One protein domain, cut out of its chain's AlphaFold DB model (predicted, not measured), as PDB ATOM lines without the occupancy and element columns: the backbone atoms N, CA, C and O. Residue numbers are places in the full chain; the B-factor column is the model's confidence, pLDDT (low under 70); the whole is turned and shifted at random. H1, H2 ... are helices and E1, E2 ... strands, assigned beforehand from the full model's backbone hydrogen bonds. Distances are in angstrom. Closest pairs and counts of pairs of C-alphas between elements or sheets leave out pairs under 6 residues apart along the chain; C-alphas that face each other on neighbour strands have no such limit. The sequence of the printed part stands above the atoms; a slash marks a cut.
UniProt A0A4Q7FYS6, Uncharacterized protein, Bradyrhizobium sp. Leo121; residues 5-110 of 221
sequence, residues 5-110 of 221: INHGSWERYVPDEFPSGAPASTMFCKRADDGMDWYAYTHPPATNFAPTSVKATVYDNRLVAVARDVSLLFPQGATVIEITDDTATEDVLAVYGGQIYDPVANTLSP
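What this domain is: This is residues 5 to 110 of the 221 residues of an uncharacterized protein of Bradyrhizobium sp. Leo121 (UniProt A0A4Q7FYS6). Picture one strongly twisted sheet of five antiparallel strands, E2, E1, E5, E3, E4 in order, with the short helix H1 beside edge strand E2 at one end, and the short helix H2 and the small hairpin of E6 and E7 near edge strand E4 at the other. The link from E1 to E2 reaches beyond the sheet, and its residues 19 to 25 stick out. The printed part has 106 residues, with named elements in the order E1, E2, H1, E3, E4, E5, H2, E6, E7; the class is mixed, helices and strands, though under half of the residues are in named elements. The whole is compact, with a radius of gyration of the C-alphas of 14.1 A, yet elongated, spanning 42 by 25 by 21 A.

Where its parts are: Find C-alpha 5 at (-6.044, 4.727, -49.635); from there E1, residues 5 to 13, runs 23.8 A to C-alpha 13 at (-11.611, -4.244, -28.271). Beside it look for E5, residues 78 to 83, 16.0 A long, and E2, residues 28 to 31. Farther along the sheet come E3, residues 54 to 59, 16.4 A, and E4, residues 62 to 67, 14.5 A. The helices are H1, residues 38 to 42, and H2, residues 92 to 96. Last come E6, residues 100 to 102, and E7, residues 107 to 109, which ends at C-alpha 109, (-2.615, 19.719, -46.653).

How they stand to each other: Start at E1, whose pairing is staggered: residues 5 to 10 pair with E5, where N 7 and O 80 are 2.8 A apart, and residues 10 to 13 with E2, where N 11 and O 30 are 2.9 A apart. E5 is antiparallel to E3 at 153 degrees, with N 56 and O 81 at 2.9 A. E3 and E4 form a hairpin, with N 57 and O 65 at 2.9 A. H2 is on the sheet at a height of 8.0 A, only just over E4, on which 3 of its 5 C-alphas fall; the closest C-alphas of H2 and E4 are those of Leu 93 and Val 66, 5.5 A apart. The closest C-alphas of E4 and E6 are those of Arg 62 and Ile 100, 4.6 A apart. In the hairpin of E6 and E7, N 100 and O 109 are 2.8 A apart. At the other edge, H1 is on the sheet, over none of its strands, at a height of 4.3 A, only just above the sheet's level; C-alphas 38 and 29 are the closest of H1 and E2, at 5.5 A. In H1 and H2 every O i to N i+4 pair is within hydrogen-bond range.

The domain as a whole: The two C-alphas farthest apart are those of Ser 20 and Pro 110, 42.8 A. The printed part has no cut; its long links are E1 to E2 and H1 to E3. The mean pLDDT of the printed part is 96.7, and no printed residue is under 70.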
ATOM      1  N   ILE A   5      -5.094   5.795 -49.949       98.31
ATOM      2  CA  ILE A   5      -6.044   4.727 -49.635       98.31
ATOM      3  C   ILE A   5      -6.449   4.881 -48.169       98.31
ATOM      4  O   ILE A   5      -5.596   4.946 -47.287       98.31
ATOM      5  N   ASN A   6      -7.750   4.947 -47.896       98.25
ATOM      6  CA  ASN A   6      -8.277   4.967 -46.535       98.25
ATOM      7  C   ASN A   6      -8.629   3.533 -46.106       98.25
ATOM      8  O   ASN A   6      -9.466   2.885 -46.730       98.25
ATOM      9  N   HIS A   7      -7.985   3.041 -45.046       98.38
ATOM     10  CA  HIS A   7      -8.165   1.685 -44.513       98.38
ATOM     11  C   HIS A   7      -9.202   1.611 -43.383       98.38
ATOM     12  O   HIS A   7      -9.343   0.555 -42.761       98.38
ATOM     13  N   GLY A   8      -9.925   2.702 -43.127       98.25
ATOM     14  CA  GLY A   8     -10.993   2.803 -42.139       98.25
ATOM     15  C   GLY A   8     -10.520   3.253 -40.758       98.25
ATOM     16  O   GLY A   8      -9.324   3.422 -40.496       98.25
ATOM     17  N   SER A   9     -11.494   3.455 -39.872       98.50
ATOM     18  CA  SER A   9     -11.285   3.796 -38.462       98.50
ATOM     19  C   SER A   9     -11.157   2.544 -37.602       98.50
ATOM     20  O   SER A   9     -11.828   1.544 -37.850       98.50
ATOM     21  N   TRP A  10     -10.306   2.603 -36.580       98.69
ATOM     22  CA  TRP A  10      -9.971   1.465 -35.730       98.69
ATOM     23  C   TRP A  10     -10.269   1.776 -34.266       98.69
ATOM     24  O   TRP A  10      -9.929   2.841 -33.752       98.69
ATOM     25  N   GLU A  11     -10.886   0.828 -33.574       98.50
ATOM     26  CA  GLU A  11     -11.288   0.956 -32.177       98.50
ATOM     27  C   GLU A  11     -10.717  -0.177 -31.329       98.50
ATOM     28  O   GLU A  11     -10.502  -1.295 -31.802       98.50
ATOM     29  N   ARG A  12     -10.467   0.115 -30.049       98.12
ATOM     30  CA  ARG A  12     -10.012  -0.897 -29.095       98.12
ATOM     31  C   ARG A  12     -11.107  -1.936 -28.879       98.12
ATOM     32  O   ARG A  12     -12.269  -1.580 -28.702       98.12
ATOM     33  N   TYR A  13     -10.718  -3.198 -28.760       98.25
ATOM     34  CA  TYR A  13     -11.611  -4.244 -28.271       98.25
ATOM     35  C   TYR A  13     -10.872  -5.251 -27.382       98.25
ATOM     36  O   TYR A  13      -9.654  -5.175 -27.203       98.25
ATOM     37  N   VAL A  14     -11.634  -6.163 -26.781       97.38
ATOM     38  CA  VAL A  14     -11.122  -7.341 -26.074       97.38
ATOM     39  C   VAL A  14     -11.653  -8.561 -26.825       97.38
ATOM     40  O   VAL A  14     -12.870  -8.640 -27.000       97.38
ATOM     41  N   PRO A  15     -10.793  -9.463 -27.326       96.25
ATOM     42  CA  PRO A  15     -11.256 -10.657 -28.019       96.25
ATOM     43  C   PRO A  15     -11.921 -11.627 -27.037       96.25
ATOM     44  O   PRO A  15     -11.503 -11.722 -25.883       96.25
ATOM     45  N   ASP A  16     -12.924 -12.371 -27.509       95.62
ATOM     46  CA  ASP A  16     -13.584 -13.411 -26.706       95.62
ATOM     47  C   ASP A  16     -12.593 -14.519 -26.309       95.62
ATOM     48  O   ASP A  16     -12.617 -15.022 -25.186       95.62
ATOM     49  N   GLU A  17     -11.670 -14.842 -27.220       94.81
ATOM     50  CA  GLU A  17     -10.541 -15.739 -26.994       94.81
ATOM     51  C   GLU A  17      -9.239 -15.040 -27.390       94.81
ATOM     52  O   GLU A  17      -9.077 -14.573 -28.519       94.81
ATOM     53  N   PHE A  18      -8.286 -14.965 -26.460       93.50
ATOM     54  CA  PHE A  18      -6.973 -14.400 -26.758       93.50
ATOM     55  C   PHE A  18      -6.221 -15.305 -27.746       93.50
ATOM     56  O   PHE A  18      -6.138 -16.515 -27.511       93.50
ATOM     57  N   PRO A  19      -5.621 -14.748 -28.817       92.44
ATOM     58  CA  PRO A  19      -4.809 -15.528 -29.739       92.44
ATOM     59  C   PRO A  19      -3.690 -16.282 -29.015       92.44
ATOM     60  O   PRO A  19      -3.009 -15.737 -28.144       92.44
ATOM     61  N   SER A  20      -3.478 -17.542 -29.399       94.38
ATOM     62  CA  SER A  20      -2.432 -18.380 -28.808       94.38
ATOM     63  C   SER A  20      -1.061 -17.706 -28.918       94.38
ATOM     64  O   SER A  20      -0.618 -17.356 -30.010       94.38
ATOM     65  N   GLY A  21      -0.371 -17.560 -27.784       92.75
ATOM     66  CA  GLY A  21       0.962 -16.951 -27.707       92.75
ATOM     67  C   GLY A  21       0.971 -15.425 -27.571       92.75
ATOM     68  O   GLY A  21       2.041 -14.860 -27.352       92.75
ATOM     69  N   ALA A  22      -0.183 -14.753 -27.642       93.19
ATOM     70  CA  ALA A  22      -0.260 -13.332 -27.323       93.19
ATOM     71  C   ALA A  22       0.052 -13.103 -25.827       93.19
ATOM     72  O   ALA A  22      -0.506 -13.796 -24.971       93.19
ATOM     73  N   PRO A  23       0.915 -12.131 -25.476       94.88
ATOM     74  CA  PRO A  23       1.094 -11.711 -24.091       94.88
ATOM     75  C   PRO A  23      -0.229 -11.303 -23.425       94.88
ATOM     76  O   PRO A  23      -1.102 -10.712 -24.057       94.88
ATOM     77  N   ALA A  24      -0.357 -11.539 -22.117       91.94
ATOM     78  CA  ALA A  24      -1.569 -11.188 -21.365       91.94
ATOM     79  C   ALA A  24      -1.880  -9.675 -21.362       91.94
ATOM     80  O   ALA A  24      -3.014  -9.274 -21.117       91.94
ATOM     81  N   SER A  25      -0.878  -8.832 -21.631       94.81
ATOM     82  CA  SER A  25      -1.006  -7.374 -21.713       94.81
ATOM     83  C   SER A  25      -1.212  -6.849 -23.139       94.81
ATOM     84  O   SER A  25      -1.137  -5.638 -23.346       94.81
ATOM     85  N   THR A  26      -1.416  -7.723 -24.131       95.94
ATOM     86  CA  THR A  26      -1.636  -7.295 -25.518       95.94
ATOM     87  C   THR A  26      -2.925  -6.488 -25.631       95.94
ATOM     88  O   THR A  26      -3.975  -6.872 -25.115       95.94
ATOM     89  N   MET A  27      -2.841  -5.355 -26.325       97.81
ATOM     90  CA  MET A  27      -3.997  -4.543 -26.691       97.81
ATOM     91  C   MET A  27      -4.433  -4.901 -28.105       97.81
ATOM     92  O   MET A  27      -3.590  -5.059 -28.979       97.81
ATOM     93  N   PHE A  28      -5.740  -4.985 -28.336       98.00
ATOM     94  CA  PHE A  28      -6.303  -5.336 -29.636       98.00
ATOM     95  C   PHE A  28      -7.123  -4.180 -30.198       98.00
ATOM     96  O   PHE A  28      -7.803  -3.462 -29.455       98.00
ATOM     97  N   CYS A  29      -7.064  -4.029 -31.517       98.31
ATOM     98  CA  CYS A  29      -7.853  -3.067 -32.271       98.31
ATOM     99  C   CYS A  29      -8.579  -3.787 -33.396       98.31
ATOM    100  O   CYS A  29      -7.994  -4.642 -34.056       98.31
ATOM    101  N   LYS A  30      -9.828  -3.403 -33.637       98.44
ATOM    102  CA  LYS A  30     -10.608  -3.861 -34.782       98.44
ATOM    103  C   LYS A  30     -11.066  -2.668 -35.604       98.44
ATOM    104  O   LYS A  30     -11.254  -1.577 -35.061       98.44
ATOM    105  N   ARG A  31     -11.254  -2.862 -36.902       98.62
ATOM    106  CA  ARG A  31     -11.834  -1.844 -37.769       98.62
ATOM    107  C   ARG A  31     -13.317  -1.680 -37.451       98.62
ATOM    108  O   ARG A  31     -14.034  -2.669 -37.321       98.62
ATOM    109  N   ALA A  32     -13.763  -0.437 -37.323       98.38
ATOM    110  CA  ALA A  32     -15.113  -0.104 -36.883       98.38
ATOM    111  C   ALA A  32     -16.196  -0.639 -37.837       98.38
ATOM    112  O   ALA A  32     -17.233  -1.115 -37.382       98.38
ATOM    113  N   ASP A  33     -15.933  -0.612 -39.146       98.12
ATOM    114  CA  ASP A  33     -16.951  -0.913 -40.158       98.12
ATOM    115  C   ASP A  33     -17.253  -2.413 -40.308       98.12
ATOM    116  O   ASP A  33     -18.397  -2.791 -40.551       98.12
ATOM    117  N   ASP A  34     -16.240  -3.276 -40.185       98.19
ATOM    118  CA  ASP A  34     -16.361  -4.713 -40.472       98.19
ATOM    119  C   ASP A  34     -15.784  -5.632 -39.386       98.19
ATOM    120  O   ASP A  34     -15.822  -6.854 -39.524       98.19
ATOM    121  N   GLY A  35     -15.263  -5.069 -38.295       97.75
ATOM    122  CA  GLY A  35     -14.708  -5.831 -37.180       97.75
ATOM    123  C   GLY A  35     -13.387  -6.539 -37.485       97.75
ATOM    124  O   GLY A  35     -12.973  -7.378 -36.689       97.75
ATOM    125  N   MET A  36     -12.718  -6.222 -38.599       98.12
ATOM    126  CA  MET A  36     -11.423  -6.809 -38.954       98.12
ATOM    127  C   MET A  36     -10.375  -6.533 -37.868       98.12
ATOM    128  O   MET A  36     -10.152  -5.374 -37.532       98.12
ATOM    129  N   ASP A  37      -9.708  -7.564 -37.345       97.81
ATOM    130  CA  ASP A  37      -8.637  -7.414 -36.348       97.81
ATOM    131  C   ASP A  37      -7.355  -6.827 -36.966       97.81
ATOM    132  O   ASP A  37      -6.946  -7.201 -38.065       97.81
ATOM    133  N   TRP A  38      -6.700  -5.911 -36.246       97.94
ATOM    134  CA  TRP A  38      -5.513  -5.192 -36.721       97.94
ATOM    135  C   TRP A  38      -4.329  -6.115 -36.980       97.94
ATOM    136  O   TRP A  38      -3.628  -5.955 -37.983       97.94
ATOM    137  N   TYR A  39      -4.098  -7.096 -36.107       96.38
ATOM    138  CA  TYR A  39      -2.985  -8.024 -36.268       96.38
ATOM    139  C   TYR A  39      -3.235  -8.958 -37.449       96.38
ATOM    140  O   TYR A  39      -2.347  -9.113 -38.285       96.38
ATOM    141  N   ALA A  40      -4.454  -9.483 -37.600       96.25
ATOM    142  CA  ALA A  40      -4.853 -10.250 -38.780       96.25
ATOM    143  C   ALA A  40      -4.776  -9.427 -40.081       96.25
ATOM    144  O   ALA A  40      -4.463  -9.967 -41.140       96.25
ATOM    145  N   TYR A  41      -5.033  -8.118 -40.011       97.69
ATOM    146  CA  TYR A  41      -4.982  -7.213 -41.160       97.69
ATOM    147  C   TYR A  41      -3.557  -6.856 -41.605       97.69
ATOM    148  O   TYR A  41      -3.342  -6.552 -42.780       97.69
ATOM    149  N   THR A  42      -2.588  -6.868 -40.688       97.25
ATOM    150  CA  THR A  42      -1.225  -6.359 -40.927       97.25
ATOM    151  C   THR A  42      -0.154  -7.437 -40.996       97.25
ATOM    152  O   THR A  42       0.845  -7.244 -41.686       97.25
ATOM    153  N   HIS A  43      -0.326  -8.551 -40.287       93.88
ATOM    154  CA  HIS A  43       0.698  -9.587 -40.197       93.88
ATOM    155  C   HIS A  43       0.552 -10.616 -41.326       93.88
ATOM    156  O   HIS A  43      -0.563 -10.883 -41.786       93.88
ATOM    157  N   PRO A  44       1.657 -11.241 -41.774       92.62
ATOM    158  CA  PRO A  44       1.601 -12.309 -42.764       92.62
ATOM    159  C   PRO A  44       0.582 -13.396 -42.379       92.62
ATOM    160  O   PRO A  44       0.534 -13.799 -41.215       92.62
ATOM    161  N   PRO A  45      -0.220 -13.897 -43.335       94.75
ATOM    162  CA  PRO A  45      -0.070 -13.746 -44.785       94.75
ATOM    163  C   PRO A  45      -0.763 -12.510 -45.391       94.75
ATOM    164  O   PRO A  45      -0.905 -12.452 -46.612       94.75
ATOM    165  N   ALA A  46      -1.222 -11.544 -44.589       94.94
ATOM    166  CA  ALA A  46      -1.913 -10.367 -45.106       94.94
ATOM    167  C   ALA A  46      -1.027  -9.524 -46.043       94.94
ATOM    168  O   ALA A  46       0.158  -9.315 -45.792       94.94
ATOM    169  N   THR A  47      -1.630  -9.002 -47.114       96.50
ATOM    170  CA  THR A  47      -0.979  -8.136 -48.116       96.50
ATOM    171  C   THR A  47      -1.777  -6.849 -48.335       96.50
ATOM    172  O   THR A  47      -1.867  -6.347 -49.453       96.50
ATOM    173  N   ASN A  48      -2.426  -6.351 -47.278       97.94
ATOM    174  CA  ASN A  48      -3.350  -5.216 -47.366       97.94
ATOM    175  C   ASN A  48      -2.654  -3.868 -47.598       97.94
ATOM    176  O   ASN A  48      -3.325  -2.910 -47.963       97.94
ATOM    177  N   PHE A  49      -1.337  -3.807 -47.393       97.88
ATOM    178  CA  PHE A  49      -0.509  -2.626 -47.609       97.88
ATOM    179  C   PHE A  49       0.578  -2.920 -48.642       97.88
ATOM    180  O   PHE A  49       1.200  -3.987 -48.612       97.88
ATOM    181  N   ALA A  50       0.874  -1.956 -49.513       96.69
ATOM    182  CA  ALA A  50       2.026  -2.050 -50.398       96.69
ATOM    183  C   ALA A  50       3.332  -2.020 -49.574       96.69
ATOM    184  O   ALA A  50       3.456  -1.220 -48.645       96.69
ATOM    185  N   PRO A  51       4.355  -2.837 -49.889       94.12
ATOM    186  CA  PRO A  51       5.575  -2.905 -49.075       94.12
ATOM    187  C   PRO A  51       6.334  -1.577 -48.950       94.12
ATOM    188  O   PRO A  51       6.953  -1.313 -47.925       94.12
ATOM    189  N   THR A  52       6.281  -0.729 -49.980       95.56
ATOM    190  CA  THR A  52       7.064   0.512 -50.058       95.56
ATOM    191  C   THR A  52       6.270   1.776 -49.757       95.56
ATOM    192  O   THR A  52       6.877   2.837 -49.697       95.56
ATOM    193  N   SER A  53       4.952   1.710 -49.571       97.44
ATOM    194  CA  SER A  53       4.122   2.893 -49.310       97.44
ATOM    195  C   SER A  53       4.333   3.466 -47.908       97.44
ATOM    196  O   SER A  53       4.844   2.786 -47.011       97.44
ATOM    197  N   VAL A  54       3.897   4.706 -47.701       98.25
ATOM    198  CA  VAL A  54       3.847   5.347 -46.381       98.25
ATOM    199  C   VAL A  54       2.487   5.079 -45.744       98.25
ATOM    200  O   VAL A  54       1.464   5.193 -46.406       98.25
ATOM    201  N   LYS A  55       2.456   4.713 -44.464       98.44
ATOM    202  CA  LYS A  55       1.233   4.485 -43.692       98.44
ATOM    203  C   LYS A  55       1.185   5.510 -42.580       98.44
ATOM    204  O   LYS A  55       2.218   5.836 -41.991       98.44
ATOM    205  N   ALA A  56      -0.007   5.999 -42.283       98.56
ATOM    206  CA  ALA A  56      -0.197   6.949 -41.208       98.56
ATOM    207  C   ALA A  56      -1.452   6.649 -40.396       98.56
ATOM    208  O   ALA A  56      -2.453   6.156 -40.918       98.56
ATOM    209  N   THR A  57      -1.388   6.991 -39.113       98.75
ATOM    210  CA  THR A  57      -2.571   7.102 -38.259       98.75
ATOM    211  C   THR A  57      -3.034   8.552 -38.245       98.75
ATOM    212  O   THR A  57      -2.230   9.477 -38.101       98.75
ATOM    213  N   VAL A  58      -4.336   8.743 -38.414       98.62
ATOM    214  CA  VAL A  58      -5.003  10.040 -38.437       98.62
ATOM    215  C   VAL A  58      -5.868  10.163 -37.192       98.62
ATOM    216  O   VAL A  58      -6.779   9.360 -36.981       98.62
ATOM    217  N   TYR A  59      -5.596  11.188 -36.389       97.88
ATOM    218  CA  TYR A  59      -6.370  11.553 -35.211       97.88
ATOM    219  C   TYR A  59      -6.755  13.026 -35.313       97.88
ATOM    220  O   TYR A  59      -5.892  13.859 -35.572       97.88
ATOM    221  N   ASP A  60      -8.042  13.340 -35.157       96.81
ATOM    222  CA  ASP A  60      -8.581  14.698 -35.343       96.81
ATOM    223  C   ASP A  60      -8.124  15.343 -36.668       96.81
ATOM    224  O   ASP A  60      -7.547  16.427 -36.716       96.81
ATOM    225  N   ASN A  61      -8.293  14.595 -37.767       97.75
ATOM    226  CA  ASN A  61      -7.840  14.957 -39.115       97.75
ATOM    227  C   ASN A  61      -6.333  15.226 -39.248       97.75
ATOM    228  O   ASN A  61      -5.904  15.718 -40.283       97.75
ATOM    229  N   ARG A  62      -5.498  14.888 -38.261       98.00
ATOM    230  CA  ARG A  62      -4.051  15.120 -38.294       98.00
ATOM    231  C   ARG A  62      -3.272  13.812 -38.312       98.00
ATOM    232  O   ARG A  62      -3.575  12.896 -37.553       98.00
ATOM    233  N   LEU A  63      -2.231  13.733 -39.138       98.31
ATOM    234  CA  LEU A  63      -1.309  12.596 -39.150       98.31
ATOM    235  C   LEU A  63      -0.424  12.645 -37.895       98.31
ATOM    236  O   LEU A  63       0.415  13.541 -37.767       98.31
ATOM    237  N   VAL A  64      -0.615  11.700 -36.970       97.69
ATOM    238  CA  VAL A  64       0.070  11.678 -35.659       97.69
ATOM    239  C   VAL A  64       1.223  10.681 -35.585       97.69
ATOM    240  O   VAL A  64       2.200  10.933 -34.888       97.69
ATOM    241  N   ALA A  65       1.147   9.581 -36.334       98.12
ATOM    242  CA  ALA A  65       2.261   8.660 -36.528       98.12
ATOM    243  C   ALA A  65       2.344   8.269 -38.001       98.12
ATOM    244  O   ALA A  65       1.312   8.029 -38.630       98.12
ATOM    245  N   VAL A  66       3.567   8.212 -38.529       98.31
ATOM    246  CA  VAL A  66       3.857   7.960 -39.943       98.31
ATOM    247  C   VAL A  66       5.030   6.987 -40.038       98.31
ATOM    248  O   VAL A  66       6.080   7.234 -39.451       98.31
ATOM    249  N   ALA A  67       4.864   5.890 -40.775       98.00
ATOM    250  CA  ALA A  67       5.903   4.882 -40.972       98.00
ATOM    251  C   ALA A  67       5.725   4.149 -42.309       98.00
ATOM    252  O   ALA A  67       4.619   4.057 -42.837       98.00
ATOM    253  N   ARG A  68       6.805   3.587 -42.864       97.19
ATOM    254  CA  ARG A  68       6.707   2.654 -44.007       97.19
ATOM    255  C   ARG A  68       6.348   1.237 -43.559       97.19
ATOM    256  O   ARG A  68       5.581   0.548 -44.236       97.19
ATOM    257  N   ASP A  69       6.881   0.831 -42.410       97.00
ATOM    258  CA  ASP A  69       6.564  -0.432 -41.751       97.00
ATOM    259  C   ASP A  69       5.308  -0.267 -40.886       97.00
ATOM    260  O   ASP A  69       5.297   0.484 -39.910       97.00
ATOM    261  N   VAL A  70       4.238  -0.969 -41.262       97.69
ATOM    262  CA  VAL A  70       2.948  -0.900 -40.564       97.69
ATOM    263  C   VAL A  70       3.006  -1.500 -39.156       97.69
ATOM    264  O   VAL A  70       2.202  -1.122 -38.308       97.69
ATOM    265  N   SER A  71       3.972  -2.379 -38.867       96.19
ATOM    266  CA  SER A  71       4.144  -2.965 -37.530       96.19
ATOM    267  C   SER A  71       4.583  -1.941 -36.474       96.19
ATOM    268  O   SER A  71       4.427  -2.182 -35.279       96.19
ATOM    269  N   LEU A  72       5.065  -0.771 -36.909       97.44
ATOM    270  CA  LEU A  72       5.408   0.362 -36.046       97.44
ATOM    271  C   LEU A  72       4.196   1.245 -35.705       97.44
ATOM    272  O   LEU A  72       4.344   2.245 -35.003       97.44
ATOM    273  N   LEU A  73       3.004   0.908 -36.208       98.06
ATOM    274  CA  LEU A  73       1.770   1.648 -35.971       98.06
ATOM    275  C   LEU A  73       0.800   0.835 -35.109       98.06
ATOM    276  O   LEU A  73       0.623  -0.371 -35.282       98.06
ATOM    277  N   PHE A  74       0.100   1.533 -34.216       98.12
ATOM    278  CA  PHE A  74      -1.020   0.979 -33.464       98.12
ATOM    279  C   PHE A  74      -2.211   1.947 -33.533       98.12
ATOM    280  O   PHE A  74      -2.141   3.031 -32.955       98.12
ATOM    281  N   PRO A  75      -3.298   1.609 -34.252       98.31
ATOM    282  CA  PRO A  75      -4.287   2.594 -34.690       98.31
ATOM    283  C   PRO A  75      -5.444   2.796 -33.703       98.31
ATOM    284  O   PRO A  75      -6.552   3.120 -34.113       98.31
ATOM    285  N   GLN A  76      -5.239   2.578 -32.401       98.00
ATOM    286  CA  GLN A  76      -6.329   2.686 -31.429       98.00
ATOM    287  C   GLN A  76      -6.983   4.076 -31.457       98.00
ATOM    288  O   GLN A  76      -6.367   5.064 -31.064       98.00
ATOM    289  N   GLY A  77      -8.263   4.134 -31.838       98.00
ATOM    290  CA  GLY A  77      -9.031   5.378 -31.899       98.00
ATOM    291  C   GLY A  77      -8.640   6.290 -33.063       98.00
ATOM    292  O   GLY A  77      -8.925   7.484 -33.008       98.00
ATOM    293  N   ALA A  78      -7.972   5.755 -34.087       98.62
ATOM    294  CA  ALA A  78      -7.485   6.506 -35.236       98.62
ATOM    295  C   ALA A  78      -7.991   5.909 -36.559       98.62
ATOM    296  O   ALA A  78      -8.339   4.729 -36.650       98.62
ATOM    297  N   THR A  79      -7.993   6.726 -37.609       98.69
ATOM    298  CA  THR A  79      -8.139   6.255 -38.994       98.69
ATOM    299  C   THR A  79      -6.770   5.885 -39.544       98.69
ATOM    300  O   THR A  79      -5.790   6.567 -39.259       98.69
ATOM    301  N   VAL A  80      -6.678   4.815 -40.332       98.69
ATOM    302  CA  VAL A  80      -5.429   4.439 -41.012       98.69
ATOM    303  C   VAL A  80      -5.518   4.820 -42.478       98.69
ATOM    304  O   VAL A  80      -6.487   4.472 -43.151       98.69
ATOM    305  N   ILE A  81      -4.495   5.504 -42.980       98.69
ATOM    306  CA  ILE A  81      -4.352   5.819 -44.403       98.69
ATOM    307  C   ILE A  81      -3.018   5.299 -44.944       98.69
ATOM    308  O   ILE A  81      -2.044   5.158 -44.201       98.69
ATOM    309  N   GLU A  82      -2.970   5.048 -46.246       98.50
ATOM    310  CA  GLU A  82      -1.779   4.656 -46.995       98.50
ATOM    311  C   GLU A  82      -1.553   5.625 -48.159       98.50
ATOM    312  O   GLU A  82      -2.466   5.906 -48.931       98.50
ATOM    313  N   ILE A  83      -0.329   6.125 -48.292       98.25
ATOM    314  CA  ILE A  83       0.130   7.021 -49.354       98.25
ATOM    315  C   ILE A  83       1.032   6.199 -50.278       98.25
ATOM    316  O   ILE A  83       2.126   5.779 -49.885       98.25
ATOM    317  N   THR A  84       0.555   5.916 -51.488       96.81
ATOM    318  CA  THR A  84       1.164   4.896 -52.361       96.81
ATOM    319  C   THR A  84       2.145   5.447 -53.389       96.81
ATOM    320  O   THR A  84       2.961   4.687 -53.908       96.81
ATOM    321  N   ASP A  85       2.107   6.746 -53.678       92.94
ATOM    322  CA  ASP A  85       2.956   7.377 -54.692       92.94
ATOM    323  C   ASP A  85       4.323   7.841 -54.164       92.94
ATOM    324  O   ASP A  85       5.219   8.131 -54.956       92.94
ATOM    325  N   ASP A  86       4.520   7.854 -52.844       88.75
ATOM    326  CA  ASP A  86       5.810   8.153 -52.229       88.75
ATOM    327  C   ASP A  86       6.556   6.877 -51.840       88.75
ATOM    328  O   ASP A  86       6.339   6.291 -50.776       88.75
ATOM    329  N   THR A  87       7.509   6.491 -52.682       86.62
ATOM    330  CA  THR A  87       8.405   5.355 -52.436       86.62
ATOM    331  C   THR A  87       9.844   5.767 -52.125       86.62
ATOM    332  O   THR A  87      10.680   4.889 -51.927       86.62
ATOM    333  N   ALA A  88      10.161   7.065 -52.138       87.56
ATOM    334  CA  ALA A  88      11.542   7.559 -52.159       87.56
ATOM    335  C   ALA A  88      11.912   8.444 -50.962       87.56
ATOM    336  O   ALA A  88      13.095   8.595 -50.675       87.56
ATOM    337  N   THR A  89      10.937   9.018 -50.254       92.31
ATOM    338  CA  THR A  89      11.217   9.849 -49.079       92.31
ATOM    339  C   THR A  89      11.852   9.013 -47.965       92.31
ATOM    340  O   THR A  89      11.252   8.047 -47.490       92.31
ATOM    341  N   GLU A  90      13.053   9.380 -47.528       91.75
ATOM    342  CA  GLU A  90      13.726   8.694 -46.419       91.75
ATOM    343  C   GLU A  90      13.071   9.047 -45.076       91.75
ATOM    344  O   GLU A  90      12.623   8.157 -44.354       91.75
ATOM    345  N   ASP A  91      12.928  10.342 -44.778       96.19
ATOM    346  CA  ASP A  91      12.296  10.826 -43.546       96.19
ATOM    347  C   ASP A  91      10.808  11.133 -43.762       96.19
ATOM    348  O   ASP A  91      10.378  12.273 -43.960       96.19
ATOM    349  N   VAL A  92      10.000  10.072 -43.758       97.19
ATOM    350  CA  VAL A  92       8.546  10.182 -43.952       97.19
ATOM    351  C   VAL A  92       7.865  10.965 -42.828       97.19
ATOM    352  O   VAL A  92       6.824  11.579 -43.060       97.19
ATOM    353  N   LEU A  93       8.443  10.983 -41.622       96.06
ATOM    354  CA  LEU A  93       7.880  11.717 -40.496       96.06
ATOM    355  C   LEU A  93       8.091  13.223 -40.669       96.06
ATOM    356  O   LEU A  93       7.147  13.978 -40.458       96.06
ATOM    357  N   ALA A  94       9.273  13.666 -41.102       95.44
ATOM    358  CA  ALA A  94       9.520  15.081 -41.377       95.44
ATOM    359  C   ALA A  94       8.637  15.630 -42.508       95.44
ATOM    360  O   ALA A  94       8.238  16.793 -42.472       95.44
ATOM    361  N   VAL A  95       8.315  14.800 -43.507       96.19
ATOM    362  CA  VAL A  95       7.493  15.219 -44.652       96.19
ATOM    363  C   VAL A  95       5.999  15.217 -44.323       96.19
ATOM    364  O   VAL A  95       5.315  16.198 -44.614       96.19
ATOM    365  N   TYR A  96       5.478  14.139 -43.729       97.25
ATOM    366  CA  TYR A  96       4.031  13.949 -43.543       97.25
ATOM    367  C   TYR A  96       3.538  14.188 -42.115       97.25
ATOM    368  O   TYR A  96       2.338  14.375 -41.905       97.25
ATOM    369  N   GLY A  97       4.434  14.182 -41.128       96.94
ATOM    370  CA  GLY A  97       4.091  14.377 -39.727       96.94
ATOM    371  C   GLY A  97       3.337  15.685 -39.513       96.94
ATOM    372  O   GLY A  97       3.797  16.768 -39.870       96.94
ATOM    373  N   GLY A  98       2.147  15.587 -38.925       96.50
ATOM    374  CA  GLY A  98       1.315  16.737 -38.613       96.50
ATOM    375  C   GLY A  98       0.544  17.349 -39.785       96.50
ATOM    376  O   GLY A  98      -0.162  18.324 -39.532       96.50
ATOM    377  N   GLN A  99       0.626  16.802 -41.005       97.88
ATOM    378  CA  GLN A  99      -0.268  17.191 -42.103       97.88
ATOM    379  C   GLN A  99      -1.739  16.917 -41.751       97.88
ATOM    380  O   GLN A  99      -2.046  16.046 -40.930       97.88
ATOM    381  N   ILE A 100      -2.641  17.668 -42.383       98.12
ATOM    382  CA  ILE A 100      -4.091  17.561 -42.214       98.12
ATOM    383  C   ILE A 100      -4.673  16.711 -43.340       98.12
ATOM    384  O   ILE A 100      -4.521  17.050 -44.514       98.12
ATOM    385  N   TYR A 101      -5.348  15.628 -42.968       98.31
ATOM    386  CA  TYR A 101      -6.116  14.759 -43.846       98.31
ATOM    387  C   TYR A 101      -7.564  15.234 -43.951       98.31
ATOM    388  O   TYR A 101      -8.276  15.295 -42.949       98.31
ATOM    389  N   ASP A 102      -8.005  15.526 -45.172       97.94
ATOM    390  CA  ASP A 102      -9.416  15.744 -45.491       97.94
ATOM    391  C   ASP A 102     -10.024  14.420 -45.988       97.94
ATOM    392  O   ASP A 102      -9.710  13.991 -47.104       97.94
ATOM    393  N   PRO A 103     -10.897  13.754 -45.207       97.19
ATOM    394  CA  PRO A 103     -11.493  12.482 -45.607       97.19
ATOM    395  C   PRO A 103     -12.518  12.610 -46.743       97.19
ATOM    396  O   PRO A 103     -12.811  11.612 -47.398       97.19
ATOM    397  N   VAL A 104     -13.073  13.803 -46.992       96.94
ATOM    398  CA  VAL A 104     -14.056  14.039 -48.063       96.94
ATOM    399  C   VAL A 104     -13.343  14.247 -49.392       96.94
ATOM    400  O   VAL A 104     -13.711  13.639 -50.396       96.94
ATOM    401  N   ALA A 105     -12.308  15.089 -49.402       97.12
ATOM    402  CA  ALA A 105     -11.494  15.320 -50.593       97.12
ATOM    403  C   ALA A 105     -10.467  14.201 -50.841       97.12
ATOM    404  O   ALA A 105      -9.959  14.075 -51.955       97.12
ATOM    405  N   ASN A 106     -10.166  13.400 -49.813       97.12
ATOM    406  CA  ASN A 106      -9.095  12.409 -49.784       97.12
ATOM    407  C   ASN A 106      -7.734  13.020 -50.165       97.12
ATOM    408  O   ASN A 106      -7.026  12.526 -51.043       97.12
ATOM    409  N   THR A 107      -7.392  14.135 -49.517       97.44
ATOM    410  CA  THR A 107      -6.156  14.894 -49.753       97.44
ATOM    411  C   THR A 107      -5.423  15.191 -48.448       97.44
ATOM    412  O   THR A 107      -5.996  15.120 -47.359       97.44
ATOM    413  N   LEU A 108      -4.136  15.525 -48.571       97.56
ATOM    414  CA  LEU A 108      -3.335  16.071 -47.480       97.56
ATOM    415  C   LEU A 108      -3.035  17.545 -47.730       97.56
ATOM    416  O   LEU A 108      -2.793  17.967 -48.865       97.56
ATOM    417  N   SER A 109      -3.011  18.315 -46.653       97.38
ATOM    418  CA  SER A 109      -2.615  19.719 -46.653       97.38
ATOM    419  C   SER A 109      -1.661  19.998 -45.491       97.38
ATOM    420  O   SER A 109      -1.688  19.284 -44.484       97.38
ATOM    421  N   PRO A 110      -0.778  21.003 -45.604       96.88
ATOM    422  CA  PRO A 110       0.035  21.415 -44.469       96.88
ATOM    423  C   PRO A 110      -0.866  21.860 -43.305       96.88
ATOM    424  O   PRO A 110      -1.949  22.403 -43.551       96.88
TER     425      PRO A 110